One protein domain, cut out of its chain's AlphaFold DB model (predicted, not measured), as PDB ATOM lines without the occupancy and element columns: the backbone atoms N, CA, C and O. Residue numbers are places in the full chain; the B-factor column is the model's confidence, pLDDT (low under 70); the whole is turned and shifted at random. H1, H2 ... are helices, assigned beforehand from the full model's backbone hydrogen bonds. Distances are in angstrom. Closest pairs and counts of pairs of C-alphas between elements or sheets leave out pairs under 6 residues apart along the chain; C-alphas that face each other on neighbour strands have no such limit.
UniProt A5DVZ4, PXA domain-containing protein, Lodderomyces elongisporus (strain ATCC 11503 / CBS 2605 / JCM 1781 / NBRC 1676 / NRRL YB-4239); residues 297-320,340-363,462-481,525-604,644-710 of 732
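AT A GLANCE: This is residues 297 to 320, 340 to 363, 462 to 481, 525 to 604 and 644 to 710 of the 732 residues of the protein "PXA domain-containing protein" of Lodderomyces elongisporus (strain ATCC 11503 / CBS 2605 / JCM 1781 / NBRC 1676 / NRRL YB-4239) (UniProt A5DVZ4). Three helices joined end to end, H6, H7 and H8, make an open three-sided bracket with H7 as its long back. H1, with H4 packed along it, starts near H7 and runs between the bracket's sides; H3, H10 and H11 pack into a second group, and H2 lies beyond the last end of H1. The printed part has 215 residues with eleven named helices, H1 to H11 in chain order, and no named strand; the class is all helix, the packing part aligned, part crossed. It is only just loose, close to compact, with a radius of gyration of the C-alphas of 20.5 A, and spans 55 by 49 by 43 A.

HOW THE PARTS SIT: Start at H1, residues 297 to 314; its residues 301 to 308 touch H4, residues 529 to 537, the same way at a shallow tilt of 34.9 degrees, only just short of steep, with the C-alphas of Gly 304 and Ile 530 closest at 5.2 A. Its residues 313 to 314 touch H2, residues 341 to 352, closest at the C-alphas of Phe 314 and Lys 341, 5.0 A. H3, residues 462 to 479, touches H10, residues 653 to 667, at a shallow tilt of 18 degrees, the same way; the C-alphas of Asn 469 and Val 657 are closest at 5.2 A. H10 touches H11, residues 679 to 698, at a steep tilt of 50 degrees, opposite ways, closest at the C-alphas of Thr 658 and Lys 694, 5.8 A. H4 and H11 only just touch, with 3 pairs of C-alphas within 8 A, closest at Met 537 and Ile 693, 6.1 A. H5, residues 540 to 543, and H6, residues 545 to 560, touch only at the corner, closest at the C-alphas of Tyr 541 and Tyr 548, 5.5 A. H6 and H7, residues 562 to 584, touch only at the corner and only just, with 3 pairs within 8 A, about perpendicular at 74 degrees; the C-alphas of Lys 559 and Asn 565 are closest at 5.5 A. H7 and H8, residues 586 to 601, are close but not clearly touching, at 6.6 A between the C-alphas of Leu 583 and Leu 589. H9, residues 644 to 650, touches no helix. Every O i to N i+4 pair is within hydrogen-bond range in each helix but H5, which is too short for one and has 0 of 1 O i to N i+3 pairs within range.

IN THESE COORDINATES: Find C-alpha 297 at (116.854, 149.245, 101.736), where H1 begins its 26.2 A. H7 is 30.8 A long from C-alpha 562 at (101.350, 157.191, 113.095), H3 25.4 A, H6 22.4 A, H8 22.0 A and H10 21.6 A. H11, 28.4 A, ends at C-alpha 698, (115.512, 121.234, 102.563).

THE WHOLE: The C-alphas farthest apart, of Asn 354 and Arg 587, are 61.0 A apart. Four cuts leave gaps between C-alphas 320 and 340 of 15.4 A, 363 and 462 of 25.8 A, 481 and 525 of 24.3 A, and 604 and 644 of 19.2 A. Of the links printed whole, H10 to H11 is long and the others are tight. Residues 584 to 591, of which 586 to 591 belong to H8, stand free. The mean pLDDT of the printed part is 80.0, with 28 residues under 70, among them 644 to 651.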
ATOM      1  N   VAL A 297     117.741 149.729 100.665       82.38
ATOM      2  CA  VAL A 297     116.854 149.245 101.736       82.38
ATOM      3  C   VAL A 297     115.607 148.607 101.127       82.38
ATOM      4  O   VAL A 297     115.213 147.521 101.557       82.38
ATOM      5  N   LYS A 298     115.040 149.227 100.083       85.62
ATOM      6  CA  LYS A 298     113.923 148.666  99.307       85.62
ATOM      7  C   LYS A 298     114.329 147.355  98.636       85.62
ATOM      8  O   LYS A 298     113.665 146.346  98.841       85.62
ATOM      9  N   VAL A 299     115.479 147.333  97.957       87.69
ATOM     10  CA  VAL A 299     116.032 146.116  97.336       87.69
ATOM     11  C   VAL A 299     116.197 144.986  98.359       87.69
ATOM     12  O   VAL A 299     115.758 143.866  98.115       87.69
ATOM     13  N   CYS A 300     116.760 145.263  99.543       84.69
ATOM     14  CA  CYS A 300     116.870 144.256 100.605       84.69
ATOM     15  C   CYS A 300     115.503 143.735 101.092       84.69
ATOM     16  O   CYS A 300     115.377 142.552 101.412       84.69
ATOM     17  N   ASN A 301     114.491 144.603 101.176       87.75
ATOM     18  CA  ASN A 301     113.142 144.219 101.587       87.75
ATOM     19  C   ASN A 301     112.453 143.328 100.543       87.75
ATOM     20  O   ASN A 301     111.908 142.282 100.895       87.75
ATOM     21  N   ASP A 302     112.520 143.712  99.271       90.69
ATOM     22  CA  ASP A 302     111.862 143.013  98.168       90.69
ATOM     23  C   ASP A 302     112.544 141.661  97.867       90.69
ATOM     24  O   ASP A 302     111.870 140.662  97.628       90.69
ATOM     25  N   LEU A 303     113.873 141.562  98.001       90.31
ATOM     26  CA  LEU A 303     114.570 140.266  97.989       90.31
ATOM     27  C   LEU A 303     114.122 139.369  99.160       90.31
ATOM     28  O   LEU A 303     113.992 138.153  99.007       90.31
ATOM     29  N   GLY A 304     113.827 139.964 100.322       88.94
ATOM     30  CA  GLY A 304     113.200 139.274 101.451       88.94
ATOM     31  C   GLY A 304     111.775 138.792 101.149       88.94
ATOM     32  O   GLY A 304     111.393 137.716 101.606       88.94
ATOM     33  N   PHE A 305     111.004 139.546 100.357       91.12
ATOM     34  CA  PHE A 305     109.687 139.128  99.864       91.12
ATOM     35  C   PHE A 305     109.792 137.919  98.935       91.12
ATOM     36  O   PHE A 305     109.140 136.910  99.191       91.12
ATOM     37  N   ILE A 306     110.659 137.983  97.920       93.25
ATOM     38  CA  ILE A 306     110.867 136.897  96.948       93.25
ATOM     39  C   ILE A 306     111.274 135.602  97.663       93.25
ATOM     40  O   ILE A 306     110.725 134.537  97.380       93.25
ATOM     41  N   LEU A 307     112.179 135.690  98.645       91.06
ATOM     42  CA  LEU A 307     112.597 134.547  99.458       91.06
ATOM     43  C   LEU A 307     111.463 133.998 100.345       91.06
ATOM     44  O   LEU A 307     111.306 132.781 100.429       91.06
ATOM     45  N   ASN A 308     110.647 134.855 100.969       89.88
ATOM     46  CA  ASN A 308     109.463 134.401 101.709       89.88
ATOM     47  C   ASN A 308     108.457 133.702 100.804       89.88
ATOM     48  O   ASN A 308     108.028 132.604 101.131       89.88
ATOM     49  N   GLN A 309     108.103 134.321  99.678       91.94
ATOM     50  CA  GLN A 309     107.149 133.766  98.728       91.94
ATOM     51  C   GLN A 309     107.633 132.404  98.219       91.94
ATOM     52  O   GLN A 309     106.865 131.451  98.209       91.94
ATOM     53  N   HIS A 310     108.914 132.288  97.867       91.69
ATOM     54  CA  HIS A 310     109.506 131.026  97.434       91.69
ATOM     55  C   HIS A 310     109.431 129.942  98.526       91.69
ATOM     56  O   HIS A 310     109.002 128.818  98.269       91.69
ATOM     57  N   LEU A 311     109.769 130.277  99.776       89.12
ATOM     58  CA  LEU A 311     109.611 129.346 100.895       89.12
ATOM     59  C   LEU A 311     108.137 128.980 101.138       89.12
ATOM     60  O   LEU A 311     107.833 127.811 101.342       89.12
ATOM     61  N   GLU A 312     107.210 129.931 101.078       87.12
ATOM     62  CA  GLU A 312     105.773 129.696 101.273       87.12
ATOM     63  C   GLU A 312     105.128 128.909 100.109       87.12
ATOM     64  O   GLU A 312     104.142 128.201 100.330       87.12
ATOM     65  N   GLU A 313     105.681 128.978  98.894       88.94
ATOM     66  CA  GLU A 313     105.294 128.170  97.726       88.94
ATOM     67  C   GLU A 313     105.699 126.696  97.893       88.94
ATOM     68  O   GLU A 313     104.860 125.815  97.699       88.94
ATOM     69  N   PHE A 314     106.946 126.418  98.293       88.38
ATOM     70  CA  PHE A 314     107.513 125.061  98.261       88.38
ATOM     71  C   PHE A 314     107.575 124.340  99.623       88.38
ATOM     72  O   PHE A 314     107.549 123.104  99.660       88.38
ATOM     73  N   MET A 315     107.590 125.054 100.759       85.06
ATOM     74  CA  MET A 315     107.564 124.427 102.087       85.06
ATOM     75  C   MET A 315     106.190 123.846 102.429       85.06
ATOM     76  O   MET A 315     105.191 124.560 102.542       85.06
ATOM     77  N   TYR A 316     106.154 122.551 102.739       71.44
ATOM     78  CA  TYR A 316     104.958 121.908 103.272       71.44
ATOM     79  C   TYR A 316     104.680 122.329 104.725       71.44
ATOM     80  O   TYR A 316     105.454 122.037 105.640       71.44
ATOM     81  N   SER A 317     103.529 122.961 104.969       62.44
ATOM     82  CA  SER A 317     103.070 123.400 106.296       62.44
ATOM     83  C   SER A 317     102.482 122.261 107.152       62.44
ATOM     84  O   SER A 317     101.542 122.463 107.920       62.44
ATOM     85  N   GLY A 318     103.075 121.063 107.074       55.81
ATOM     86  CA  GLY A 318     102.593 119.799 107.658       55.81
ATOM     87  C   GLY A 318     102.431 119.725 109.183       55.81
ATOM     88  O   GLY A 318     102.126 118.661 109.707       55.81
ATOM     89  N   TYR A 319     102.626 120.832 109.901       52.28
ATOM     90  CA  TYR A 319     102.327 120.972 111.331       52.28
ATOM     91  C   TYR A 319     100.987 121.678 111.619       52.28
ATOM     92  O   TYR A 319     100.631 121.887 112.780       52.28
ATOM     93  N   GLY A 320     100.225 122.043 110.583       45.28
ATOM     94  CA  GLY A 320      98.877 122.596 110.710       45.28
ATOM     95  C   GLY A 320      97.794 121.520 110.804       45.28
ATOM     96  O   GLY A 320      97.196 121.180 109.789       45.28
ATOM     97  N   ASN A 340     107.300 118.097  98.591       81.12
ATOM     98  CA  ASN A 340     107.184 119.491  98.178       81.12
ATOM     99  C   ASN A 340     105.699 119.901  98.205       81.12
ATOM    100  O   ASN A 340     104.847 119.166  97.694       81.12
ATOM    101  N   LYS A 341     105.387 121.065  98.790       88.81
ATOM    102  CA  LYS A 341     104.005 121.539  98.960       88.81
ATOM    103  C   LYS A 341     103.220 121.551  97.648       88.81
ATOM    104  O   LYS A 341     102.075 121.114  97.645       88.81
ATOM    105  N   VAL A 342     103.838 121.970  96.543       90.19
ATOM    106  CA  VAL A 342     103.211 122.006  95.210       90.19
ATOM    107  C   VAL A 342     102.714 120.618  94.790       90.19
ATOM    108  O   VAL A 342     101.609 120.480  94.264       90.19
ATOM    109  N   ILE A 343     103.503 119.577  95.065       89.38
ATOM    110  CA  ILE A 343     103.176 118.190  94.715       89.38
ATOM    111  C   ILE A 343     102.039 117.669  95.597       89.38
ATOM    112  O   ILE A 343     101.130 117.008  95.095       89.38
ATOM    113  N   GLU A 344     102.054 117.974  96.896       88.06
ATOM    114  CA  GLU A 344     100.995 117.525  97.805       88.06
ATOM    115  C   GLU A 344      99.674 118.276  97.576       88.06
ATOM    116  O   GLU A 344      98.618 117.647  97.525       88.06
ATOM    117  N   ASP A 345      99.716 119.588  97.328       89.56
ATOM    118  CA  ASP A 345      98.536 120.374  96.959       89.56
ATOM    119  C   ASP A 345      97.938 119.883  95.627       89.56
ATOM    120  O   ASP A 345      96.716 119.731  95.535       89.56
ATOM    121  N   TYR A 346      98.765 119.533  94.630       90.81
ATOM    122  CA  TYR A 346      98.306 118.892  93.390       90.81
ATOM    123  C   TYR A 346      97.661 117.524  93.654       90.81
ATOM    124  O   TYR A 346      96.542 117.272  93.208       90.81
ATOM    125  N   ARG A 347      98.318 116.637  94.415       89.25
ATOM    126  CA  ARG A 347      97.789 115.300  94.757       89.25
ATOM    127  C   ARG A 347      96.481 115.383  95.542       89.25
ATOM    128  O   ARG A 347      95.581 114.570  95.333       89.25
ATOM    129  N   LYS A 348      96.350 116.368  96.430       88.44
ATOM    130  CA  LYS A 348      95.123 116.654  97.176       88.44
ATOM    131  C   LYS A 348      94.015 117.161  96.254       88.44
ATOM    132  O   LYS A 348      92.889 116.683  96.356       88.44
ATOM    133  N   GLN A 349      94.326 118.058  95.317       88.75
ATOM    134  CA  GLN A 349      93.375 118.509  94.296       88.75
ATOM    135  C   GLN A 349      92.927 117.350  93.395       88.75
ATOM    136  O   GLN A 349      91.725 117.181  93.219       88.75
ATOM    137  N   ALA A 350      93.842 116.481  92.951       87.94
ATOM    138  CA  ALA A 350      93.537 115.276  92.173       87.94
ATOM    139  C   ALA A 350      92.614 114.284  92.905       87.94
ATOM    140  O   ALA A 350      91.763 113.653  92.290       87.94
ATOM    141  N   LYS A 351      92.753 114.153  94.232       87.12
ATOM    142  CA  LYS A 351      91.879 113.302  95.062       87.12
ATOM    143  C   LYS A 351      90.510 113.934  95.339       87.12
ATOM    144  O   LYS A 351      89.524 113.213  95.465       87.12
ATOM    145  N   CYS A 352      90.445 115.257  95.499       84.81
ATOM    146  CA  CYS A 352      89.226 115.962  95.907       84.81
ATOM    147  C   CYS A 352      88.377 116.479  94.737       84.81
ATOM    148  O   CYS A 352      87.177 116.685  94.909       84.81
ATOM    149  N   GLN A 353      88.973 116.722  93.569       77.75
ATOM    150  CA  GLN A 353      88.285 117.231  92.388       77.75
ATOM    151  C   GLN A 353      88.186 116.131  91.338       77.75
ATOM    152  O   GLN A 353      89.193 115.680  90.804       77.75
ATOM    153  N   ASN A 354      86.957 115.754  90.988       67.56
ATOM    154  CA  ASN A 354      86.672 114.772  89.941       67.56
ATOM    155  C   ASN A 354      86.813 115.419  88.543       67.56
ATOM    156  O   ASN A 354      85.859 115.486  87.768       67.56
ATOM    157  N   SER A 355      87.978 116.016  88.278       70.44
ATOM    158  CA  SER A 355      88.268 116.846  87.110       70.44
ATOM    159  C   SER A 355      89.289 116.149  86.212       70.44
ATOM    160  O   SER A 355      90.313 115.659  86.680       70.44
ATOM    161  N   ALA A 356      89.044 116.163  84.900       74.00
ATOM    162  CA  ALA A 356      89.955 115.595  83.901       74.00
ATOM    163  C   ALA A 356      91.295 116.356  83.768       74.00
ATOM    164  O   ALA A 356      92.127 115.996  82.941       74.00
ATOM    165  N   PHE A 357      91.495 117.427  84.544       76.69
ATOM    166  CA  PHE A 357      92.698 118.258  84.528       76.69
ATOM    167  C   PHE A 357      93.777 117.765  85.509       76.69
ATOM    168  O   PHE A 357      94.960 118.063  85.329       76.69
ATOM    169  N   TYR A 358      93.385 117.010  86.542       83.62
ATOM    170  CA  TYR A 358      94.303 116.454  87.534       83.62
ATOM    171  C   TYR A 358      94.461 114.951  87.331       83.62
ATOM    172  O   TYR A 358      93.546 114.174  87.587       83.62
ATOM    173  N   ASP A 359      95.650 114.542  86.904       85.81
ATOM    174  CA  ASP A 359      96.011 113.141  86.744       85.81
ATOM    175  C   ASP A 359      96.836 112.697  87.956       85.81
ATOM    176  O   ASP A 359      97.968 113.137  88.158       85.81
ATOM    177  N   SER A 360      96.264 111.813  88.775       85.44
ATOM    178  CA  SER A 360      96.924 111.269  89.964       85.44
ATOM    179  C   SER A 360      98.094 110.325  89.662       85.44
ATOM    180  O   SER A 360      98.792 109.939  90.598       85.44
ATOM    181  N   SER A 361      98.290 109.916  88.403       88.75
ATOM    182  CA  SER A 361      99.390 109.041  87.978       88.75
ATOM    183  C   SER A 361     100.685 109.790  87.636       88.75
ATOM    184  O   SER A 361     101.743 109.161  87.573       88.75
ATOM    185  N   LYS A 362     100.634 111.124  87.475       90.00
ATOM    186  CA  LYS A 362     101.821 111.945  87.193       90.00
ATOM    187  C   LYS A 362     102.870 111.833  88.301       90.00
ATOM    188  O   LYS A 362     102.555 111.861  89.495       90.00
ATOM    189  N   SER A 363     104.139 111.758  87.905       90.38
ATOM    190  CA  SER A 363     105.259 111.770  88.850       90.38
ATOM    191  C   SER A 363     105.382 113.127  89.554       90.38
ATOM    192  O   SER A 363     104.950 114.160  89.041       90.38
ATOM    193  N   THR A 462     124.773 123.921  97.049       88.19
ATOM    194  CA  THR A 462     126.051 124.232  97.690       88.19
ATOM    195  C   THR A 462     126.300 125.739  97.774       88.19
ATOM    196  O   THR A 462     126.662 126.228  98.845       88.19
ATOM    197  N   PHE A 463     126.038 126.499  96.705       87.56
ATOM    198  CA  PHE A 463     126.200 127.952  96.688       87.56
ATOM    199  C   PHE A 463     125.178 128.655  97.591       87.56
ATOM    200  O   PHE A 463     125.552 129.514  98.398       87.56
ATOM    201  N   ILE A 464     123.896 128.281  97.499       89.12
ATOM    202  CA  ILE A 464     122.823 128.898  98.291       89.12
ATOM    203  C   ILE A 464     123.048 128.637  99.785       89.12
ATOM    204  O   ILE A 464     123.119 129.582 100.577       89.12
ATOM    205  N   LEU A 465     123.255 127.376 100.182       88.50
ATOM    206  CA  LEU A 465     123.498 127.005 101.579       88.50
ATOM    207  C   LEU A 465     124.792 127.630 102.121       88.50
ATOM    208  O   LEU A 465     124.799 128.111 103.256       88.50
ATOM    209  N   HIS A 466     125.865 127.710 101.323       86.25
ATOM    210  CA  HIS A 466     127.097 128.400 101.718       86.25
ATOM    211  C   HIS A 466     126.857 129.890 102.001       86.25
ATOM    212  O   HIS A 466     127.318 130.413 103.022       86.25
ATOM    213  N   ASN A 467     126.102 130.584 101.145       84.88
ATOM    214  CA  ASN A 467     125.802 132.002 101.337       84.88
ATOM    215  C   ASN A 467     124.869 132.247 102.531       84.88
ATOM    216  O   ASN A 467     125.149 133.145 103.331       84.88
ATOM    217  N   ILE A 468     123.847 131.407 102.742       85.56
ATOM    218  CA  ILE A 468     123.029 131.433 103.968       85.56
ATOM    219  C   ILE A 468     123.934 131.248 105.196       85.56
ATOM    220  O   ILE A 468     123.890 132.060 106.123       85.56
ATOM    221  N   ASN A 469     124.829 130.251 105.185       85.56
ATOM    222  CA  ASN A 469     125.780 130.010 106.271       85.56
ATOM    223  C   ASN A 469     126.649 131.244 106.558       85.56
ATOM    224  O   ASN A 469     126.859 131.620 107.712       85.56
ATOM    225  N   LYS A 470     127.160 131.900 105.512       81.12
ATOM    226  CA  LYS A 470     127.993 133.105 105.613       81.12
ATOM    227  C   LYS A 470     127.221 134.278 106.227       81.12
ATOM    228  O   LYS A 470     127.763 134.963 107.095       81.12
ATOM    229  N   VAL A 471     125.963 134.494 105.833       79.75
ATOM    230  CA  VAL A 471     125.087 135.531 106.413       79.75
ATOM    231  C   VAL A 471     124.812 135.241 107.890       79.75
ATOM    232  O   VAL A 471     125.037 136.104 108.740       79.75
ATOM    233  N   VAL A 472     124.421 134.010 108.222       80.94
ATOM    234  CA  VAL A 472     124.156 133.571 109.600       80.94
ATOM    235  C   VAL A 472     125.401 133.714 110.480       80.94
ATOM    236  O   VAL A 472     125.312 134.238 111.590       80.94
ATOM    237  N   ASN A 473     126.584 133.345 109.982       80.12
ATOM    238  CA  ASN A 473     127.849 133.514 110.697       80.12
ATOM    239  C   ASN A 473     128.239 134.988 110.888       80.12
ATOM    240  O   ASN A 473     128.762 135.360 111.940       80.12
ATOM    241  N   SER A 474     127.955 135.851 109.914       77.00
ATOM    242  CA  SER A 474     128.111 137.303 110.057       77.00
ATOM    243  C   SER A 474     127.183 137.872 111.137       77.00
ATOM    244  O   SER A 474     127.640 138.625 111.999       77.00
ATOM    245  N   LEU A 475     125.914 137.453 111.162       74.50
ATOM    246  CA  LEU A 475     124.951 137.827 112.201       74.50
ATOM    247  C   LEU A 475     125.377 137.305 113.582       74.50
ATOM    248  O   LEU A 475     125.381 138.072 114.544       74.50
ATOM    249  N   LEU A 476     125.838 136.054 113.681       77.94
ATOM    250  CA  LEU A 476     126.416 135.483 114.902       77.94
ATOM    251  C   LEU A 476     127.566 136.344 115.432       77.94
ATOM    252  O   LEU A 476     127.565 136.701 116.607       77.94
ATOM    253  N   ARG A 477     128.507 136.765 114.577       79.19
ATOM    254  CA  ARG A 477     129.615 137.659 114.973       79.19
ATOM    255  C   ARG A 477     129.157 139.036 115.456       79.19
ATOM    256  O   ARG A 477     129.931 139.696 116.144       79.19
ATOM    257  N   VAL A 478     127.957 139.496 115.095       75.56
ATOM    258  CA  VAL A 478     127.372 140.757 115.581       75.56
ATOM    259  C   VAL A 478     126.633 140.539 116.903       75.56
ATOM    260  O   VAL A 478     126.910 141.245 117.873       75.56
ATOM    261  N   VAL A 479     125.746 139.541 116.971       74.25
ATOM    262  CA  VAL A 479     124.907 139.247 118.146       74.25
ATOM    263  C   VAL A 479     125.734 138.693 119.311       74.25
ATOM    264  O   VAL A 479     125.525 139.086 120.459       74.25
ATOM    265  N   ALA A 480     126.715 137.830 119.038       76.88
ATOM    266  CA  ALA A 480     127.550 137.202 120.059       76.88
ATOM    267  C   ALA A 480     128.648 138.121 120.622       76.88
ATOM    268  O   ALA A 480     129.365 137.692 121.527       76.88
ATOM    269  N   LYS A 481     128.797 139.377 120.150       76.88
ATOM    270  CA  LYS A 481     129.749 140.333 120.751       76.88
ATOM    271  C   LYS A 481     129.387 140.515 122.226       76.88
ATOM    272  O   LYS A 481     128.358 141.128 122.523       76.88
ATOM    273  N   VAL A 525     108.910 149.313 108.923       83.19
ATOM    274  CA  VAL A 525     109.706 148.283 109.618       83.19
ATOM    275  C   VAL A 525     108.857 147.078 109.979       83.19
ATOM    276  O   VAL A 525     109.306 145.938 109.910       83.19
ATOM    277  N   PHE A 526     107.609 147.336 110.349       80.56
ATOM    278  CA  PHE A 526     106.657 146.309 110.727       80.56
ATOM    279  C   PHE A 526     106.078 145.539 109.541       80.56
ATOM    280  O   PHE A 526     105.441 144.518 109.767       80.56
ATOM    281  N   ASP A 527     106.276 146.014 108.315       82.38
ATOM    282  CA  ASP A 527     105.906 145.327 107.074       82.38
ATOM    283  C   ASP A 527     107.146 144.809 106.326       82.38
ATOM    284  O   ASP A 527     107.039 144.305 105.214       82.38
ATOM    285  N   CYS A 528     108.333 144.904 106.939       82.81
ATOM    286  CA  CYS A 528     109.570 144.445 106.326       82.81
ATOM    287  C   CYS A 528     109.631 142.911 106.298       82.81
ATOM    288  O   CYS A 528     109.654 142.238 107.338       82.81
ATOM    289  N   PHE A 529     109.720 142.357 105.091       84.69
ATOM    290  CA  PHE A 529     109.646 140.920 104.835       84.69
ATOM    291  C   PHE A 529     110.797 140.131 105.473       84.69
ATOM    292  O   PHE A 529     110.641 138.953 105.784       84.69
ATOM    293  N   ILE A 530     111.921 140.779 105.787       77.62
ATOM    294  CA  ILE A 530     113.032 140.167 106.534       77.62
ATOM    295  C   ILE A 530     112.578 139.715 107.940       77.62
ATOM    296  O   ILE A 530     113.029 138.680 108.434       77.62
ATOM    297  N   PHE A 531     111.647 140.430 108.587       78.81
ATOM    298  CA  PHE A 531     111.093 139.999 109.877       78.81
ATOM    299  C   PHE A 531     110.073 138.867 109.733       78.81
ATOM    300  O   PHE A 531     110.053 137.981 110.589       78.81
ATOM    301  N   GLN A 532     109.278 138.849 108.656       81.06
ATOM    302  CA  GLN A 532     108.422 137.703 108.317       81.06
ATOM    303  C   GLN A 532     109.272 136.453 108.055       81.06
ATOM    304  O   GLN A 532     108.992 135.406 108.630       81.06
ATOM    305  N   LEU A 533     110.381 136.587 107.322       78.31
ATOM    306  CA  LEU A 533     111.336 135.508 107.064       78.31
ATOM    307  C   LEU A 533     111.924 134.955 108.360       78.31
ATOM    308  O   LEU A 533     111.931 133.744 108.576       78.31
ATOM    309  N   LEU A 534     112.361 135.836 109.264       76.62
ATOM    310  CA  LEU A 534     112.858 135.427 110.576       76.62
ATOM    311  C   LEU A 534     111.762 134.729 111.404       76.62
ATOM    312  O   LEU A 534     112.035 133.726 112.060       76.62
ATOM    313  N   ALA A 535     110.523 135.227 111.375       77.50
ATOM    314  CA  ALA A 535     109.399 134.624 112.091       77.50
ATOM    315  C   ALA A 535     109.022 133.239 111.534       77.50
ATOM    316  O   ALA A 535     108.757 132.329 112.327       77.50
ATOM    317  N   ASN A 536     109.064 133.077 110.207       75.88
ATOM    318  CA  ASN A 536     108.831 131.832 109.480       75.88
ATOM    319  C   ASN A 536     109.948 130.811 109.764       75.88
ATOM    320  O   ASN A 536     109.654 129.706 110.215       75.88
ATOM    321  N   MET A 537     111.227 131.193 109.633       72.00
ATOM    322  CA  MET A 537     112.384 130.327 109.934       72.00
ATOM    323  C   MET A 537     112.446 129.867 111.397       72.00
ATOM    324  O   MET A 537     112.861 128.747 111.686       72.00
ATOM    325  N   VAL A 538     112.036 130.720 112.341       73.62
ATOM    326  CA  VAL A 538     111.949 130.374 113.774       73.62
ATOM    327  C   VAL A 538     110.671 129.577 114.092       73.62
ATOM    328  O   VAL A 538     110.539 129.054 115.201       73.62
ATOM    329  N   ALA A 539     109.718 129.517 113.152       72.94
ATOM    330  CA  ALA A 539     108.334 129.097 113.353       72.94
ATOM    331  C   ALA A 539     107.743 129.680 114.648       72.94
ATOM    332  O   ALA A 539     107.172 128.970 115.482       72.94
ATOM    333  N   LEU A 540     107.910 130.997 114.844       74.25
ATOM    334  CA  LEU A 540     107.585 131.678 116.104       74.25
ATOM    335  C   LEU A 540     106.123 131.440 116.520       74.25
ATOM    336  O   LEU A 540     105.840 131.242 117.702       74.25
ATOM    337  N   TYR A 541     105.227 131.393 115.528       79.81
ATOM    338  CA  TYR A 541     103.817 131.036 115.671       79.81
ATOM    339  C   TYR A 541     103.603 129.664 116.333       79.81
ATOM    340  O   TYR A 541     102.790 129.545 117.242       79.81
ATOM    341  N   GLN A 542     104.358 128.640 115.927       73.56
ATOM    342  CA  GLN A 542     104.221 127.273 116.443       73.56
ATOM    343  C   GLN A 542     104.895 127.114 117.811       73.56
ATOM    344  O   GLN A 542     104.316 126.557 118.741       73.56
ATOM    345  N   VAL A 543     106.125 127.623 117.961       72.56
ATOM    346  CA  VAL A 543     106.929 127.414 119.178       72.56
ATOM    347  C   VAL A 543     106.445 128.293 120.338       72.56
ATOM    348  O   VAL A 543     106.533 127.893 121.503       72.56
ATOM    349  N   ARG A 544     105.962 129.512 120.051       76.62
ATOM    350  CA  ARG A 544     105.462 130.479 121.046       76.62
ATOM    351  C   ARG A 544     104.289 131.308 120.497       76.62
ATOM    352  O   ARG A 544     104.429 132.531 120.390       76.62
ATOM    353  N   PRO A 545     103.110 130.701 120.257       79.12
ATOM    354  CA  PRO A 545     101.942 131.403 119.714       79.12
ATOM    355  C   PRO A 545     101.581 132.652 120.524       79.12
ATOM    356  O   PRO A 545     101.384 133.717 119.954       79.12
ATOM    357  N   LEU A 546     101.604 132.582 121.861       80.00
ATOM    358  CA  LEU A 546     101.337 133.742 122.724       80.00
ATOM    359  C   LEU A 546     102.309 134.913 122.505       80.00
ATOM    360  O   LEU A 546     101.906 136.066 122.611       80.00
ATOM    361  N   LEU A 547     103.585 134.637 122.215       76.88
ATOM    362  CA  LEU A 547     104.592 135.678 121.981       76.88
ATOM    363  C   LEU A 547     104.419 136.269 120.575       76.88
ATOM    364  O   LEU A 547     104.499 137.484 120.423       76.88
ATOM    365  N   TYR A 548     104.094 135.430 119.588       83.62
ATOM    366  CA  TYR A 548     103.715 135.859 118.242       83.62
ATOM    367  C   TYR A 548     102.463 136.755 118.255       83.62
ATOM    368  O   TYR A 548     102.524 137.879 117.770       83.62
ATOM    369  N   TYR A 549     101.360 136.331 118.883       84.31
ATOM    370  CA  TYR A 549     100.135 137.135 118.986       84.31
ATOM    371  C   TYR A 549     100.335 138.420 119.805       84.31
ATOM    372  O   TYR A 549      99.781 139.465 119.456       84.31
ATOM    373  N   LEU A 550     101.163 138.396 120.856       82.44
ATOM    374  CA  LEU A 550     101.532 139.612 121.590       82.44
ATOM    375  C   LEU A 550     102.319 140.572 120.687       82.44
ATOM    376  O   LEU A 550     102.022 141.762 120.665       82.44
ATOM    377  N   PHE A 551     103.277 140.071 119.903       82.31
ATOM    378  CA  PHE A 551     104.013 140.894 118.945       82.31
ATOM    379  C   PHE A 551     103.097 141.462 117.851       82.31
ATOM    380  O   PHE A 551     103.128 142.664 117.623       82.31
ATOM    381  N   ALA A 552     102.224 140.647 117.254       83.56
ATOM    382  CA  ALA A 552     101.267 141.074 116.228       83.56
ATOM    383  C   ALA A 552     100.255 142.116 116.747       83.56
ATOM    384  O   ALA A 552      99.950 143.093 116.066       83.56
ATOM    385  N   SER A 553      99.764 141.964 117.981       85.44
ATOM    386  CA  SER A 553      98.890 142.970 118.606       85.44
ATOM    387  C   SER A 553      99.641 144.257 118.964       85.44
ATOM    388  O   SER A 553      99.130 145.344 118.708       85.44
ATOM    389  N   ALA A 554     100.876 144.169 119.471       84.25
ATOM    390  CA  ALA A 554     101.728 145.339 119.699       84.25
ATOM    391  C   ALA A 554     102.063 146.069 118.386       84.25
ATOM    392  O   ALA A 554     102.009 147.293 118.336       84.25
ATOM    393  N   GLN A 555     102.346 145.327 117.315       86.69
ATOM    394  CA  GLN A 555     102.565 145.828 115.960       86.69
ATOM    395  C   GLN A 555     101.335 146.578 115.434       86.69
ATOM    396  O   GLN A 555     101.476 147.683 114.921       86.69
ATOM    397  N   LEU A 556     100.129 146.025 115.603       86.88
ATOM    398  CA  LEU A 556      98.881 146.679 115.202       86.88
ATOM    399  C   LEU A 556      98.634 147.980 115.989       86.88
ATOM    400  O   LEU A 556      98.296 149.002 115.394       86.88
ATOM    401  N   VAL A 557      98.883 147.980 117.303       87.00
ATOM    402  CA  VAL A 557      98.797 149.194 118.134       87.00
ATOM    403  C   VAL A 557      99.828 150.241 117.699       87.00
ATOM    404  O   VAL A 557      99.474 151.404 117.523       87.00
ATOM    405  N   ILE A 558     101.084 149.852 117.465       84.62
ATOM    406  CA  ILE A 558     102.137 150.774 117.009       84.62
ATOM    407  C   ILE A 558     101.802 151.354 115.629       84.62
ATOM    408  O   ILE A 558     101.919 152.564 115.450       84.62
ATOM    409  N   LYS A 559     101.315 150.536 114.686       84.00
ATOM    410  CA  LYS A 559     100.852 150.999 113.368       84.00
ATOM    411  C   LYS A 559      99.705 152.005 113.467       84.00
ATOM    412  O   LYS A 559      99.678 152.945 112.688       84.00
ATOM    413  N   SER A 560      98.792 151.850 114.433       85.19
ATOM    414  CA  SER A 560      97.708 152.824 114.650       85.19
ATOM    415  C   SER A 560      98.193 154.176 115.202       85.19
ATOM    416  O   SER A 560      97.483 155.176 115.118       85.19
ATOM    417  N   LEU A 561      99.412 154.228 115.749       87.62
ATOM    418  CA  LEU A 561     100.047 155.430 116.281       87.62
ATOM    419  C   LEU A 561     101.046 155.996 115.262       87.62
ATOM    420  O   LEU A 561     102.257 155.872 115.449       87.62
ATOM    421  N   ASN A 562     100.545 156.647 114.205       84.38
ATOM    422  CA  ASN A 562     101.350 157.191 113.095       84.38
ATOM    423  C   ASN A 562     102.688 157.848 113.507       84.38
ATOM    424  O   ASN A 562     103.700 157.502 112.899       84.38
ATOM    425  N   PRO A 563     102.777 158.718 114.539       82.56
ATOM    426  CA  PRO A 563     104.055 159.337 114.893       82.56
ATOM    427  C   PRO A 563     105.045 158.359 115.538       82.56
ATOM    428  O   PRO A 563     106.247 158.454 115.307       82.56
ATOM    429  N   VAL A 564     104.555 157.373 116.300       80.44
ATOM    430  CA  VAL A 564     105.384 156.292 116.862       80.44
ATOM    431  C   VAL A 564     105.871 155.374 115.742       80.44
ATOM    432  O   VAL A 564     107.047 155.013 115.723       80.44
ATOM    433  N   ASN A 565     104.993 155.032 114.793       84.81
ATOM    434  CA  ASN A 565     105.338 154.248 113.610       84.81
ATOM    435  C   ASN A 565     106.424 154.956 112.782       84.81
ATOM    436  O   ASN A 565     107.484 154.384 112.544       84.81
ATOM    437  N   ASN A 566     106.216 156.230 112.435       83.00
ATOM    438  CA  ASN A 566     107.175 157.033 111.673       83.00
ATOM    439  C   ASN A 566     108.509 157.199 112.413       83.00
ATOM    440  O   ASN A 566     109.558 157.055 111.795       83.00
ATOM    441  N   TRP A 567     108.495 157.419 113.731       82.88
ATOM    442  CA  TRP A 567     109.713 157.509 114.545       82.88
ATOM    443  C   TRP A 567     110.500 156.189 114.583       82.88
ATOM    444  O   TRP A 567     111.720 156.195 114.422       82.88
ATOM    445  N   ILE A 568     109.819 155.045 114.731       83.31
ATOM    446  CA  ILE A 568     110.453 153.716 114.661       83.31
ATOM    447  C   ILE A 568     111.015 153.465 113.261       83.31
ATOM    448  O   ILE A 568     112.156 153.016 113.140       83.31
ATOM    449  N   ASN A 569     110.252 153.794 112.219       85.06
ATOM    450  CA  ASN A 569     110.670 153.632 110.832       85.06
ATOM    451  C   ASN A 569     111.876 154.515 110.505       85.06
ATOM    452  O   ASN A 569     112.827 154.032 109.901       85.06
ATOM    453  N   HIS A 570     111.911 155.757 110.988       80.69
ATOM    454  CA  HIS A 570     113.046 156.661 110.817       80.69
ATOM    455  C   HIS A 570     114.290 156.195 111.592       80.69
ATOM    456  O   HIS A 570     115.383 156.176 111.031       80.69
ATOM    457  N   ILE A 571     114.152 155.739 112.845       78.50
ATOM    458  CA  ILE A 571     115.279 155.182 113.618       78.50
ATOM    459  C   ILE A 571     115.828 153.911 112.974       78.50
ATOM    460  O   ILE A 571     117.044 153.741 112.894       78.50
ATOM    461  N   PHE A 572     114.956 153.012 112.518       80.44
ATOM    462  CA  PHE A 572     115.387 151.813 111.812       80.44
ATOM    463  C   PHE A 572     116.029 152.162 110.475       80.44
ATOM    464  O   PHE A 572     117.065 151.592 110.161       80.44
ATOM    465  N   LEU A 573     115.476 153.115 109.721       79.44
ATOM    466  CA  LEU A 573     116.066 153.583 108.473       79.44
ATOM    467  C   LEU A 573     117.451 154.183 108.723       79.44
ATOM    468  O   LEU A 573     118.377 153.820 108.017       79.44
ATOM    469  N   ILE A 574     117.644 155.005 109.761       76.62
ATOM    470  CA  ILE A 574     118.975 155.493 110.162       76.62
ATOM    471  C   ILE A 574     119.905 154.324 110.505       76.62
ATOM    472  O   ILE A 574     121.027 154.282 110.013       76.62
ATOM    473  N   TRP A 575     119.453 153.362 111.313       78.00
ATOM    474  CA  TRP A 575     120.261 152.214 111.739       78.00
ATOM    475  C   TRP A 575     120.639 151.285 110.577       78.00
ATOM    476  O   TRP A 575     121.787 150.849 110.478       78.00
ATOM    477  N   VAL A 576     119.701 151.016 109.664       74.56
ATOM    478  CA  VAL A 576     119.959 150.263 108.436       74.56
ATOM    479  C   VAL A 576     120.843 151.073 107.506       74.56
ATOM    480  O   VAL A 576     121.813 150.516 107.029       74.56
ATOM    481  N   LEU A 577     120.607 152.368 107.291       74.12
ATOM    482  CA  LEU A 577     121.495 153.219 106.492       74.12
ATOM    483  C   LEU A 577     122.899 153.311 107.096       74.12
ATOM    484  O   LEU A 577     123.856 153.438 106.346       74.12
ATOM    485  N   GLU A 578     123.062 153.225 108.415       72.25
ATOM    486  CA  GLU A 578     124.373 153.173 109.065       72.25
ATOM    487  C   GLU A 578     125.060 151.822 108.812       72.25
ATOM    488  O   GLU A 578     126.209 151.809 108.380       72.25
ATOM    489  N   ILE A 579     124.351 150.693 108.945       70.19
ATOM    490  CA  ILE A 579     124.862 149.357 108.570       70.19
ATOM    491  C   ILE A 579     125.154 149.258 107.067       70.19
ATOM    492  O   ILE A 579     126.172 148.693 106.672       70.19
ATOM    493  N   MET A 580     124.280 149.810 106.230       67.50
ATOM    494  CA  MET A 580     124.399 149.807 104.779       67.50
ATOM    495  C   MET A 580     125.538 150.712 104.347       67.50
ATOM    496  O   MET A 580     126.343 150.249 103.560       67.50
ATOM    497  N   LYS A 581     125.717 151.911 104.921       68.31
ATOM    498  CA  LYS A 581     126.946 152.712 104.749       68.31
ATOM    499  C   LYS A 581     128.173 151.900 105.122       68.31
ATOM    500  O   LYS A 581     129.131 151.887 104.362       68.31
ATOM    501  N   ASP A 582     128.126 151.176 106.240       63.66
ATOM    502  CA  ASP A 582     129.221 150.320 106.686       63.66
ATOM    503  C   ASP A 582     129.512 149.181 105.683       63.66
ATOM    504  O   ASP A 582     130.666 148.777 105.554       63.66
ATOM    505  N   LEU A 583     128.511 148.662 104.961       61.28
ATOM    506  CA  LEU A 583     128.653 147.670 103.880       61.28
ATOM    507  C   LEU A 583     129.082 148.295 102.538       61.28
ATOM    508  O   LEU A 583     129.877 147.693 101.821       61.28
ATOM    509  N   TYR A 584     128.603 149.505 102.243       65.06
ATOM    510  CA  TYR A 584     128.901 150.317 101.059       65.06
ATOM    511  C   TYR A 584     130.250 151.042 101.158       65.06
ATOM    512  O   TYR A 584     130.666 151.685 100.196       65.06
ATOM    513  N   ILE A 585     130.975 150.917 102.282       72.50
ATOM    514  CA  ILE A 585     132.414 151.197 102.318       72.50
ATOM    515  C   ILE A 585     133.035 150.370 101.196       72.50
ATOM    516  O   ILE A 585     133.066 149.140 101.280       72.50
ATOM    517  N   SER A 586     133.564 151.035 100.173       73.50
ATOM    518  CA  SER A 586     133.976 150.413  98.913       73.50
ATOM    519  C   SER A 586     134.945 149.250  99.115       73.50
ATOM    520  O   SER A 586     134.880 148.283  98.376       73.50
ATOM    521  N   ARG A 587     135.766 149.261 100.176       77.69
ATOM    522  CA  ARG A 587     136.624 148.127 100.575       77.69
ATOM    523  C   ARG A 587     135.857 146.844 100.931       77.69
ATOM    524  O   ARG A 587     136.321 145.758 100.597       77.69
ATOM    525  N   LYS A 588     134.710 146.932 101.618       80.06
ATOM    526  CA  LYS A 588     133.870 145.758 101.932       80.06
ATOM    527  C   LYS A 588     133.099 145.283 100.701       80.06
ATOM    528  O   LYS A 588     132.954 144.073 100.525       80.06
ATOM    529  N   LEU A 589     132.663 146.204  99.840       83.00
ATOM    530  CA  LEU A 589     132.044 145.866  98.557       83.00
ATOM    531  C   LEU A 589     133.056 145.195  97.615       83.00
ATOM    532  O   LEU A 589     132.793 144.104  97.127       83.00
ATOM    533  N   ALA A 590     134.254 145.763  97.473       85.38
ATOM    534  CA  ALA A 590     135.393 145.216  96.737       85.38
ATOM    535  C   ALA A 590     135.756 143.797  97.220       85.38
ATOM    536  O   ALA A 590     135.835 142.868  96.420       85.38
ATOM    537  N   TYR A 591     135.866 143.590  98.539       85.75
ATOM    538  CA  TYR A 591     136.048 142.253  99.123       85.75
ATOM    539  C   TYR A 591     134.882 141.297  98.812       85.75
ATOM    540  O   TYR A 591     135.098 140.106  98.593       85.75
ATOM    541  N   SER A 592     133.645 141.798  98.774       83.31
ATOM    542  CA  SER A 592     132.457 140.984  98.479       83.31
ATOM    543  C   SER A 592     132.373 140.589  97.002       83.31
ATOM    544  O   SER A 592     132.048 139.439  96.723       83.31
ATOM    545  N   ILE A 593     132.734 141.489  96.081       87.94
ATOM    546  CA  ILE A 593     132.889 141.202  94.645       87.94
ATOM    547  C   ILE A 593     134.008 140.184  94.430       87.94
ATOM    548  O   ILE A 593     133.814 139.221  93.695       87.94
ATOM    549  N   ASN A 594     135.143 140.333  95.118       87.50
ATOM    550  CA  ASN A 594     136.221 139.352  95.047       87.50
ATOM    551  C   ASN A 594     135.767 137.971  95.557       87.50
ATOM    552  O   ASN A 594     135.972 136.965  94.887       87.50
ATOM    553  N   LEU A 595     135.078 137.897  96.698       84.06
ATOM    554  CA  LEU A 595     134.570 136.613  97.185       84.06
ATOM    555  C   LEU A 595     133.513 136.008  96.244       84.06
ATOM    556  O   LEU A 595     133.479 134.793  96.081       84.06
ATOM    557  N   LEU A 596     132.673 136.834  95.611       85.69
ATOM    558  CA  LEU A 596     131.719 136.380  94.598       85.69
ATOM    559  C   LEU A 596     132.442 135.833  93.357       85.69
ATOM    560  O   LEU A 596     132.085 134.763  92.881       85.69
ATOM    561  N   ARG A 597     133.497 136.513  92.884       88.81
ATOM    562  CA  ARG A 597     134.382 136.053  91.800       88.81
ATOM    563  C   ARG A 597     134.937 134.664  92.105       88.81
ATOM    564  O   ARG A 597     134.772 133.747  91.306       88.81
ATOM    565  N   LEU A 598     135.544 134.504  93.281       85.75
ATOM    566  CA  LEU A 598     136.082 133.221  93.722       85.75
ATOM    567  C   LEU A 598     134.966 132.168  93.768       85.75
ATOM    568  O   LEU A 598     135.065 131.157  93.087       85.75
ATOM    569  N   SER A 599     133.848 132.447  94.440       81.75
ATOM    570  CA  SER A 599     132.747 131.488  94.597       81.75
ATOM    571  C   SER A 599     131.993 131.117  93.309       81.75
ATOM    572  O   SER A 599     131.301 130.101  93.319       81.75
ATOM    573  N   LEU A 600     132.057 131.924  92.242       82.25
ATOM    574  CA  LEU A 600     131.407 131.639  90.953       82.25
ATOM    575  C   LEU A 600     132.334 130.930  89.957       82.25
ATOM    576  O   LEU A 600     131.877 130.079  89.194       82.25
ATOM    577  N   PHE A 601     133.619 131.297  89.932       83.19
ATOM    578  CA  PHE A 601     134.560 130.870  88.888       83.19
ATOM    579  C   PHE A 601     135.627 129.877  89.364       83.19
ATOM    580  O   PHE A 601     136.337 129.305  88.530       83.19
ATOM    581  N   TYR A 602     135.749 129.675  90.677       83.00
ATOM    582  CA  TYR A 602     136.720 128.784  91.297       83.00
ATOM    583  C   TYR A 602     136.012 127.869  92.298       83.00
ATOM    584  O   TYR A 602     135.579 128.294  93.368       83.00
ATOM    585  N   GLU A 603     135.902 126.587  91.955       66.94
ATOM    586  CA  GLU A 603     135.436 125.573  92.899       66.94
ATOM    587  C   GLU A 603     136.312 125.549  94.153       66.94
ATOM    588  O   GLU A 603     137.544 125.590  94.081       66.94
ATOM    589  N   ASN A 604     135.666 125.417  95.314       53.31
ATOM    590  CA  ASN A 604     136.326 125.243  96.608       53.31
ATOM    591  C   ASN A 604     136.880 123.813  96.768       53.31
ATOM    592  O   ASN A 604     136.596 123.141  97.757       53.31
ATOM    593  N   LEU A 644     137.466 113.737 112.158       52.84
ATOM    594  CA  LEU A 644     136.390 114.650 112.573       52.84
ATOM    595  C   LEU A 644     136.121 115.768 111.558       52.84
ATOM    596  O   LEU A 644     134.966 116.139 111.369       52.84
ATOM    597  N   LEU A 645     137.152 116.320 110.916       46.69
ATOM    598  CA  LEU A 645     137.006 117.348 109.881       46.69
ATOM    599  C   LEU A 645     136.437 116.771 108.580       46.69
ATOM    600  O   LEU A 645     135.683 117.452 107.898       46.69
ATOM    601  N   GLU A 646     136.752 115.521 108.264       47.66
ATOM    602  CA  GLU A 646     136.242 114.772 107.119       47.66
ATOM    603  C   GLU A 646     134.834 114.226 107.391       47.66
ATOM    604  O   GLU A 646     133.968 114.284 106.523       47.66
ATOM    605  N   SER A 647     134.538 113.845 108.636       46.16
ATOM    606  CA  SER A 647     133.172 113.621 109.115       46.16
ATOM    607  C   SER A 647     132.328 114.901 109.023       46.16
ATOM    608  O   SER A 647     131.210 114.844 108.523       46.16
ATOM    609  N   GLN A 648     132.875 116.070 109.388       46.69
ATOM    610  CA  GLN A 648     132.238 117.380 109.156       46.69
ATOM    611  C   GLN A 648     132.209 117.809 107.679       46.69
ATOM    612  O   GLN A 648     131.425 118.682 107.316       46.69
ATOM    613  N   ARG A 649     133.035 117.210 106.814       46.53
ATOM    614  CA  ARG A 649     132.959 117.385 105.355       46.53
ATOM    615  C   ARG A 649     131.841 116.527 104.750       46.53
ATOM    616  O   ARG A 649     131.263 116.925 103.749       46.53
ATOM    617  N   LYS A 650     131.517 115.395 105.390       51.00
ATOM    618  CA  LYS A 650     130.415 114.477 105.047       51.00
ATOM    619  C   LYS A 650     129.082 114.792 105.744       51.00
ATOM    620  O   LYS A 650     128.089 114.145 105.435       51.00
ATOM    621  N   THR A 651     129.018 115.749 106.675       57.78
ATOM    622  CA  THR A 651     127.722 116.250 107.170       57.78
ATOM    623  C   THR A 651     127.088 117.159 106.129       57.78
ATOM    624  O   THR A 651     127.720 118.147 105.749       57.78
ATOM    625  N   ASP A 652     125.839 116.869 105.740       74.25
ATOM    626  CA  ASP A 652     125.032 117.696 104.836       74.25
ATOM    627  C   ASP A 652     125.218 119.190 105.138       74.25
ATOM    628  O   ASP A 652     125.088 119.624 106.292       74.25
ATOM    629  N   GLY A 653     125.437 120.012 104.106       81.06
ATOM    630  CA  GLY A 653     125.569 121.464 104.278       81.06
ATOM    631  C   GLY A 653     124.380 122.086 105.027       81.06
ATOM    632  O   GLY A 653     124.548 123.054 105.773       81.06
ATOM    633  N   THR A 654     123.194 121.475 104.918       86.38
ATOM    634  CA  THR A 654     121.989 121.838 105.673       86.38
ATOM    635  C   THR A 654     122.160 121.739 107.186       86.38
ATOM    636  O   THR A 654     121.602 122.567 107.901       86.38
ATOM    637  N   ASP A 655     122.912 120.764 107.704       89.19
ATOM    638  CA  ASP A 655     123.030 120.517 109.148       89.19
ATOM    639  C   ASP A 655     123.971 121.520 109.812       89.19
ATOM    640  O   ASP A 655     123.663 122.053 110.882       89.19
ATOM    641  N   ILE A 656     125.054 121.880 109.120       88.12
ATOM    642  CA  ILE A 656     125.961 122.961 109.528       88.12
ATOM    643  C   ILE A 656     125.202 124.297 109.568       88.12
ATOM    644  O   ILE A 656     125.286 125.038 110.553       88.12
ATOM    645  N   VAL A 657     124.420 124.600 108.525       87.81
ATOM    646  CA  VAL A 657     123.579 125.808 108.483       87.81
ATOM    647  C   VAL A 657     122.513 125.768 109.585       87.81
ATOM    648  O   VAL A 657     122.314 126.768 110.276       87.81
ATOM    649  N   THR A 658     121.880 124.611 109.813       90.69
ATOM    650  CA  THR A 658     120.874 124.404 110.867       90.69
ATOM    651  C   THR A 658     121.438 124.697 112.256       90.69
ATOM    652  O   THR A 658     120.812 125.432 113.019       90.69
ATOM    653  N   GLU A 659     122.622 124.177 112.592       91.62
ATOM    654  CA  GLU A 659     123.283 124.445 113.877       91.62
ATOM    655  C   GLU A 659     123.610 125.933 114.049       91.62
ATOM    656  O   GLU A 659     123.381 126.499 115.121       91.62
ATOM    657  N   ASN A 660     124.091 126.596 112.995       89.31
ATOM    658  CA  ASN A 660     124.443 128.012 113.055       89.31
ATOM    659  C   ASN A 660     123.198 128.908 113.201       89.31
ATOM    660  O   ASN A 660     123.203 129.827 114.026       89.31
ATOM    661  N   ILE A 661     122.100 128.615 112.490       87.75
ATOM    662  CA  ILE A 661     120.812 129.316 112.657       87.75
ATOM    663  C   ILE A 661     120.258 129.072 114.065       87.75
ATOM    664  O   ILE A 661     119.857 130.011 114.754       87.75
ATOM    665  N   PHE A 662     120.285 127.829 114.540       89.81
ATOM    666  CA  PHE A 662     119.823 127.472 115.877       89.81
ATOM    667  C   PHE A 662     120.651 128.151 116.983       89.81
ATOM    668  O   PHE A 662     120.094 128.669 117.956       89.81
ATOM    669  N   THR A 663     121.970 128.240 116.814       89.00
ATOM    670  CA  THR A 663     122.873 128.970 117.717       89.00
ATOM    671  C   THR A 663     122.575 130.472 117.704       89.00
ATOM    672  O   THR A 663     122.502 131.096 118.767       89.00
ATOM    673  N   LEU A 664     122.305 131.059 116.532       85.19
ATOM    674  CA  LEU A 664     121.901 132.463 116.401       85.19
ATOM    675  C   LEU A 664     120.594 132.732 117.162       85.19
ATOM    676  O   LEU A 664     120.516 133.683 117.940       85.19
ATOM    677  N   ILE A 665     119.613 131.839 117.021       85.00
ATOM    678  CA  ILE A 665     118.338 131.860 117.748       85.00
ATOM    679  C   ILE A 665     118.551 131.788 119.268       85.00
ATOM    680  O   ILE A 665     117.913 132.540 120.008       85.00
ATOM    681  N   GLN A 666     119.469 130.948 119.761       86.31
ATOM    682  CA  GLN A 666     119.785 130.879 121.195       86.31
ATOM    683  C   GLN A 666     120.437 132.156 121.743       86.31
ATOM    684  O   GLN A 666     120.249 132.487 122.920       86.31
ATOM    685  N   HIS A 667     121.187 132.888 120.919       83.12
ATOM    686  CA  HIS A 667     121.784 134.163 121.314       83.12
ATOM    687  C   HIS A 667     120.782 135.330 121.353       83.12
ATOM    688  O   HIS A 667     121.068 136.336 122.007       83.12
ATOM    689  N   LEU A 668     119.597 135.209 120.738       79.88
ATOM    690  CA  LEU A 668     118.551 136.234 120.799       79.88
ATOM    691  C   LEU A 668     117.891 136.270 122.200       79.88
ATOM    692  O   LEU A 668     117.201 135.319 122.582       79.88
ATOM    693  N   PRO A 669     118.014 137.372 122.979       71.44
ATOM    694  CA  PRO A 669     117.595 137.396 124.389       71.44
ATOM    695  C   PRO A 669     116.103 137.129 124.634       71.44
ATOM    696  O   PRO A 669     115.728 136.677 125.713       71.44
ATOM    697  N   LEU A 670     115.249 137.409 123.645       67.50
ATOM    698  CA  LEU A 670     113.799 137.198 123.712       67.50
ATOM    699  C   LEU A 670     113.406 135.714 123.577       67.50
ATOM    700  O   LEU A 670     112.342 135.303 124.044       67.50
ATOM    701  N   LEU A 671     114.264 134.896 122.960       68.44
ATOM    702  CA  LEU A 671     113.987 133.489 122.668       68.44
ATOM    703  C   LEU A 671     114.542 132.538 123.738       68.44
ATOM    704  O   LEU A 671     114.090 131.398 123.831       68.44
ATOM    705  N   GLN A 672     115.399 133.009 124.644       72.88
ATOM    706  CA  GLN A 672     115.872 132.220 125.783       72.88
ATOM    707  C   GLN A 672     114.717 131.882 126.747       72.88
ATOM    708  O   GLN A 672     114.176 132.741 127.444       72.88
ATOM    709  N   SER A 673     114.308 130.609 126.785       60.94
ATOM    710  CA  SER A 673     113.317 130.106 127.746       60.94
ATOM    711  C   SER A 673     113.882 130.136 129.166       60.94
ATOM    712  O   SER A 673     114.992 129.653 129.401       60.94
ATOM    713  N   LYS A 674     113.099 130.616 130.141       66.12
ATOM    714  CA  LYS A 674     113.446 130.440 131.562       66.12
ATOM    715  C   LYS A 674     113.530 128.939 131.902       66.12
ATOM    716  O   LYS A 674     112.723 128.172 131.382       66.12
ATOM    717  N   PRO A 675     114.440 128.515 132.798       59.69
ATOM    718  CA  PRO A 675     114.732 127.102 133.070       59.69
ATOM    719  C   PRO A 675     113.681 126.419 133.974       59.69
ATOM    720  O   PRO A 675     114.034 125.784 134.960       59.69
ATOM    721  N   ARG A 676     112.383 126.606 133.694       70.06
ATOM    722  CA  ARG A 676     111.280 125.949 134.425       70.06
ATOM    723  C   ARG A 676     110.790 124.658 133.765       70.06
ATOM    724  O   ARG A 676     110.165 123.854 134.447       70.06
ATOM    725  N   ASP A 677     111.078 124.460 132.481       74.50
ATOM    726  CA  ASP A 677     110.784 123.208 131.782       74.50
ATOM    727  C   ASP A 677     111.750 122.106 132.247       74.50
ATOM    728  O   ASP A 677     112.927 122.371 132.510       74.50
ATOM    729  N   THR A 678     111.275 120.859 132.311       84.25
ATOM    730  CA  THR A 678     112.145 119.704 132.575       84.25
ATOM    731  C   THR A 678     113.192 119.560 131.467       84.25
ATOM    732  O   THR A 678     112.936 119.879 130.302       84.25
ATOM    733  N   GLU A 679     114.384 119.057 131.801       85.69
ATOM    734  CA  GLU A 679     115.491 118.956 130.837       85.69
ATOM    735  C   GLU A 679     115.109 118.139 129.589       85.69
ATOM    736  O   GLU A 679     115.464 118.514 128.471       85.69
ATOM    737  N   LYS A 680     114.313 117.077 129.773       88.25
ATOM    738  CA  LYS A 680     113.736 116.276 128.685       88.25
ATOM    739  C   LYS A 680     112.891 117.136 127.737       88.25
ATOM    740  O   LYS A 680     113.173 117.177 126.544       88.25
ATOM    741  N   HIS A 681     111.926 117.884 128.272       84.06
ATOM    742  CA  HIS A 681     111.024 118.711 127.468       84.06
ATOM    743  C   HIS A 681     111.750 119.867 126.759       84.06
ATOM    744  O   HIS A 681     111.408 120.242 125.637       84.06
ATOM    745  N   ARG A 682     112.818 120.398 127.372       84.38
ATOM    746  CA  ARG A 682     113.718 121.351 126.710       84.38
ATOM    747  C   ARG A 682     114.438 120.718 125.515       84.38
ATOM    748  O   ARG A 682     114.490 121.354 124.467       84.38
ATOM    749  N   LYS A 683     114.987 119.504 125.654       87.94
ATOM    750  CA  LYS A 683     115.666 118.795 124.551       87.94
ATOM    751  C   LYS A 683     114.702 118.485 123.404       87.94
ATOM    752  O   LYS A 683     115.050 118.732 122.257       87.94
ATOM    753  N   GLU A 684     113.481 118.049 123.712       87.06
ATOM    754  CA  GLU A 684     112.412 117.826 122.724       87.06
ATOM    755  C   GLU A 684     112.089 119.103 121.932       87.06
ATOM    756  O   GLU A 684     112.159 119.093 120.705       87.06
ATOM    757  N   LYS A 685     111.838 120.233 122.613       85.00
ATOM    758  CA  LYS A 685     111.607 121.539 121.958       85.00
ATOM    759  C   LYS A 685     112.787 121.989 121.101       85.00
ATOM    760  O   LYS A 685     112.592 122.497 120.003       85.00
ATOM    761  N   GLN A 686     114.013 121.812 121.594       88.06
ATOM    762  CA  GLN A 686     115.221 122.165 120.851       88.06
ATOM    763  C   GLN A 686     115.389 121.298 119.596       88.06
ATOM    764  O   GLN A 686     115.715 121.835 118.541       88.06
ATOM    765  N   GLN A 687     115.113 119.994 119.676       89.25
ATOM    766  CA  GLN A 687     115.138 119.117 118.506       89.25
ATOM    767  C   GLN A 687     114.027 119.465 117.511       89.25
ATOM    768  O   GLN A 687     114.286 119.502 116.313       89.25
ATOM    769  N   GLN A 688     112.822 119.795 117.985       85.12
ATOM    770  CA  GLN A 688     111.738 120.260 117.120       85.12
ATOM    771  C   GLN A 688     112.148 121.520 116.344       85.12
ATOM    772  O   GLN A 688     112.016 121.542 115.127       85.12
ATOM    773  N   GLN A 689     112.734 122.524 117.013       84.12
ATOM    774  CA  GLN A 689     113.247 123.729 116.345       84.12
ATOM    775  C   GLN A 689     114.308 123.408 115.282       84.12
ATOM    776  O   GLN A 689     114.262 123.970 114.191       84.12
ATOM    777  N   ARG A 690     115.245 122.496 115.574       88.69
ATOM    778  CA  ARG A 690     116.251 122.036 114.600       88.69
ATOM    779  C   ARG A 690     115.607 121.367 113.391       88.69
ATOM    780  O   ARG A 690     115.977 121.688 112.270       88.69
ATOM    781  N   ASN A 691     114.628 120.492 113.613       86.06
ATOM    782  CA  ASN A 691     113.903 119.814 112.540       86.06
ATOM    783  C   ASN A 691     113.145 120.819 111.658       86.06
ATOM    784  O   ASN A 691     113.193 120.698 110.440       86.06
ATOM    785  N   THR A 692     112.508 121.838 112.247       83.88
ATOM    786  CA  THR A 692     111.836 122.906 111.493       83.88
ATOM    787  C   THR A 692     112.820 123.723 110.654       83.88
ATOM    788  O   THR A 692     112.560 123.956 109.479       83.88
ATOM    789  N   ILE A 693     113.975 124.107 111.213       86.44
ATOM    790  CA  ILE A 693     115.027 124.815 110.464       86.44
ATOM    791  C   ILE A 693     115.564 123.935 109.324       86.44
ATOM    792  O   ILE A 693     115.662 124.417 108.197       86.44
ATOM    793  N   LYS A 694     115.848 122.645 109.581       87.88
ATOM    794  CA  LYS A 694     116.278 121.700 108.538       87.88
ATOM    795  C   LYS A 694     115.224 121.606 107.434       87.88
ATOM    796  O   LYS A 694     115.591 121.730 106.277       87.88
ATOM    797  N   GLN A 695     113.935 121.517 107.777       84.00
ATOM    798  CA  GLN A 695     112.827 121.485 106.813       84.00
ATOM    799  C   GLN A 695     112.758 122.744 105.926       84.00
ATOM    800  O   GLN A 695     112.493 122.612 104.735       84.00
ATOM    801  N   VAL A 696     113.022 123.945 106.465       84.69
ATOM    802  CA  VAL A 696     113.144 125.170 105.643       84.69
ATOM    803  C   VAL A 696     114.298 125.035 104.649       84.69
ATOM    804  O   VAL A 696     114.145 125.310 103.463       84.69
ATOM    805  N   LEU A 697     115.462 124.598 105.132       87.62
ATOM    806  CA  LEU A 697     116.676 124.478 104.324       87.62
ATOM    807  C   LEU A 697     116.608 123.334 103.304       87.62
ATOM    808  O   LEU A 697     117.306 123.402 102.299       87.62
ATOM    809  N   THR A 698     115.756 122.325 103.518       87.56
ATOM    810  CA  THR A 698     115.512 121.234 102.563       87.56
ATOM    811  C   THR A 698     114.962 121.740 101.227       87.56
ATOM    812  O   THR A 698     115.220 121.102 100.216       87.56
ATOM    813  N   VAL A 699     114.292 122.903 101.183       87.44
ATOM    814  CA  VAL A 699     113.873 123.540  99.915       87.44
ATOM    815  C   VAL A 699     115.074 123.886  99.029       87.44
ATOM    816  O   VAL A 699     114.977 123.770  97.814       87.44
ATOM    817  N   PHE A 700     116.207 124.259  99.635       89.25
ATOM    818  CA  PHE A 700     117.444 124.599  98.921       89.25
ATOM    819  C   PHE A 700     118.434 123.440  98.817       89.25
ATOM    820  O   PHE A 700     119.488 123.601  98.203       89.25
ATOM    821  N   ALA A 701     118.144 122.309  99.459       86.50
ATOM    822  CA  ALA A 701     119.023 121.153  99.496       86.50
ATOM    823  C   ALA A 701     118.922 120.329  98.209       86.50
ATOM    824  O   ALA A 701     117.937 120.386  97.477       86.50
ATOM    825  N   GLU A 702     119.937 119.511  97.965       79.44
ATOM    826  CA  GLU A 702     119.897 118.506  96.913       79.44
ATOM    827  C   GLU A 702     118.879 117.413  97.270       79.44
ATOM    828  O   GLU A 702     119.104 116.591  98.158       79.44
ATOM    829  N   ASN A 703     117.730 117.430  96.593       73.38
ATOM    830  CA  ASN A 703     116.704 116.399  96.697       73.38
ATOM    831  C   ASN A 703     116.606 115.652  95.361       73.38
ATOM    832  O   ASN A 703     115.766 115.969  94.519       73.38
ATOM    833  N   MET A 704     117.490 114.666  95.191       68.69
ATOM    834  CA  MET A 704     117.607 113.819  93.996       68.69
ATOM    835  C   MET A 704     116.274 113.204  93.533       68.69
ATOM    836  O   MET A 704     116.050 113.061  92.334       68.69
ATOM    837  N   ASP A 705     115.382 112.859  94.467       67.19
ATOM    838  CA  ASP A 705     114.142 112.132  94.169       67.19
ATOM    839  C   ASP A 705     113.035 113.035  93.592       67.19
ATOM    840  O   ASP A 705     112.166 112.573  92.848       67.19
ATOM    841  N   ILE A 706     113.039 114.325  93.952       65.38
ATOM    842  CA  ILE A 706     111.969 115.281  93.616       65.38
ATOM    843  C   ILE A 706     112.446 116.361  92.641       65.38
ATOM    844  O   ILE A 706     111.683 116.770  91.765       65.38
ATOM    845  N   ASP A 707     113.685 116.830  92.790       76.19
ATOM    846  CA  ASP A 707     114.256 117.911  91.991       76.19
ATOM    847  C   ASP A 707     115.750 117.672  91.666       76.19
ATOM    848  O   ASP A 707     116.631 118.406  92.134       76.19
ATOM    849  N   PRO A 708     116.057 116.656  90.832       73.00
ATOM    850  CA  PRO A 708     117.430 116.264  90.496       73.00
ATOM    851  C   PRO A 708     118.222 117.329  89.720       73.00
ATOM    852  O   PRO A 708     119.431 117.210  89.589       73.00
ATOM    853  N   ASN A 709     117.556 118.364  89.196       81.31
ATOM    854  CA  ASN A 709     118.182 119.460  88.444       81.31
ATOM    855  C   ASN A 709     118.085 120.814  89.175       81.31
ATOM    856  O   ASN A 709     118.333 121.856  88.561       81.31
ATOM    857  N   HIS A 710     117.677 120.803  90.449       89.31
ATOM    858  CA  HIS A 710     117.483 121.980  91.304       89.31
ATOM    859  C   HIS A 710     116.608 123.072  90.656       89.31
ATOM    860  O   HIS A 710     116.857 124.269  90.806       89.31
TER     861      HIS A 710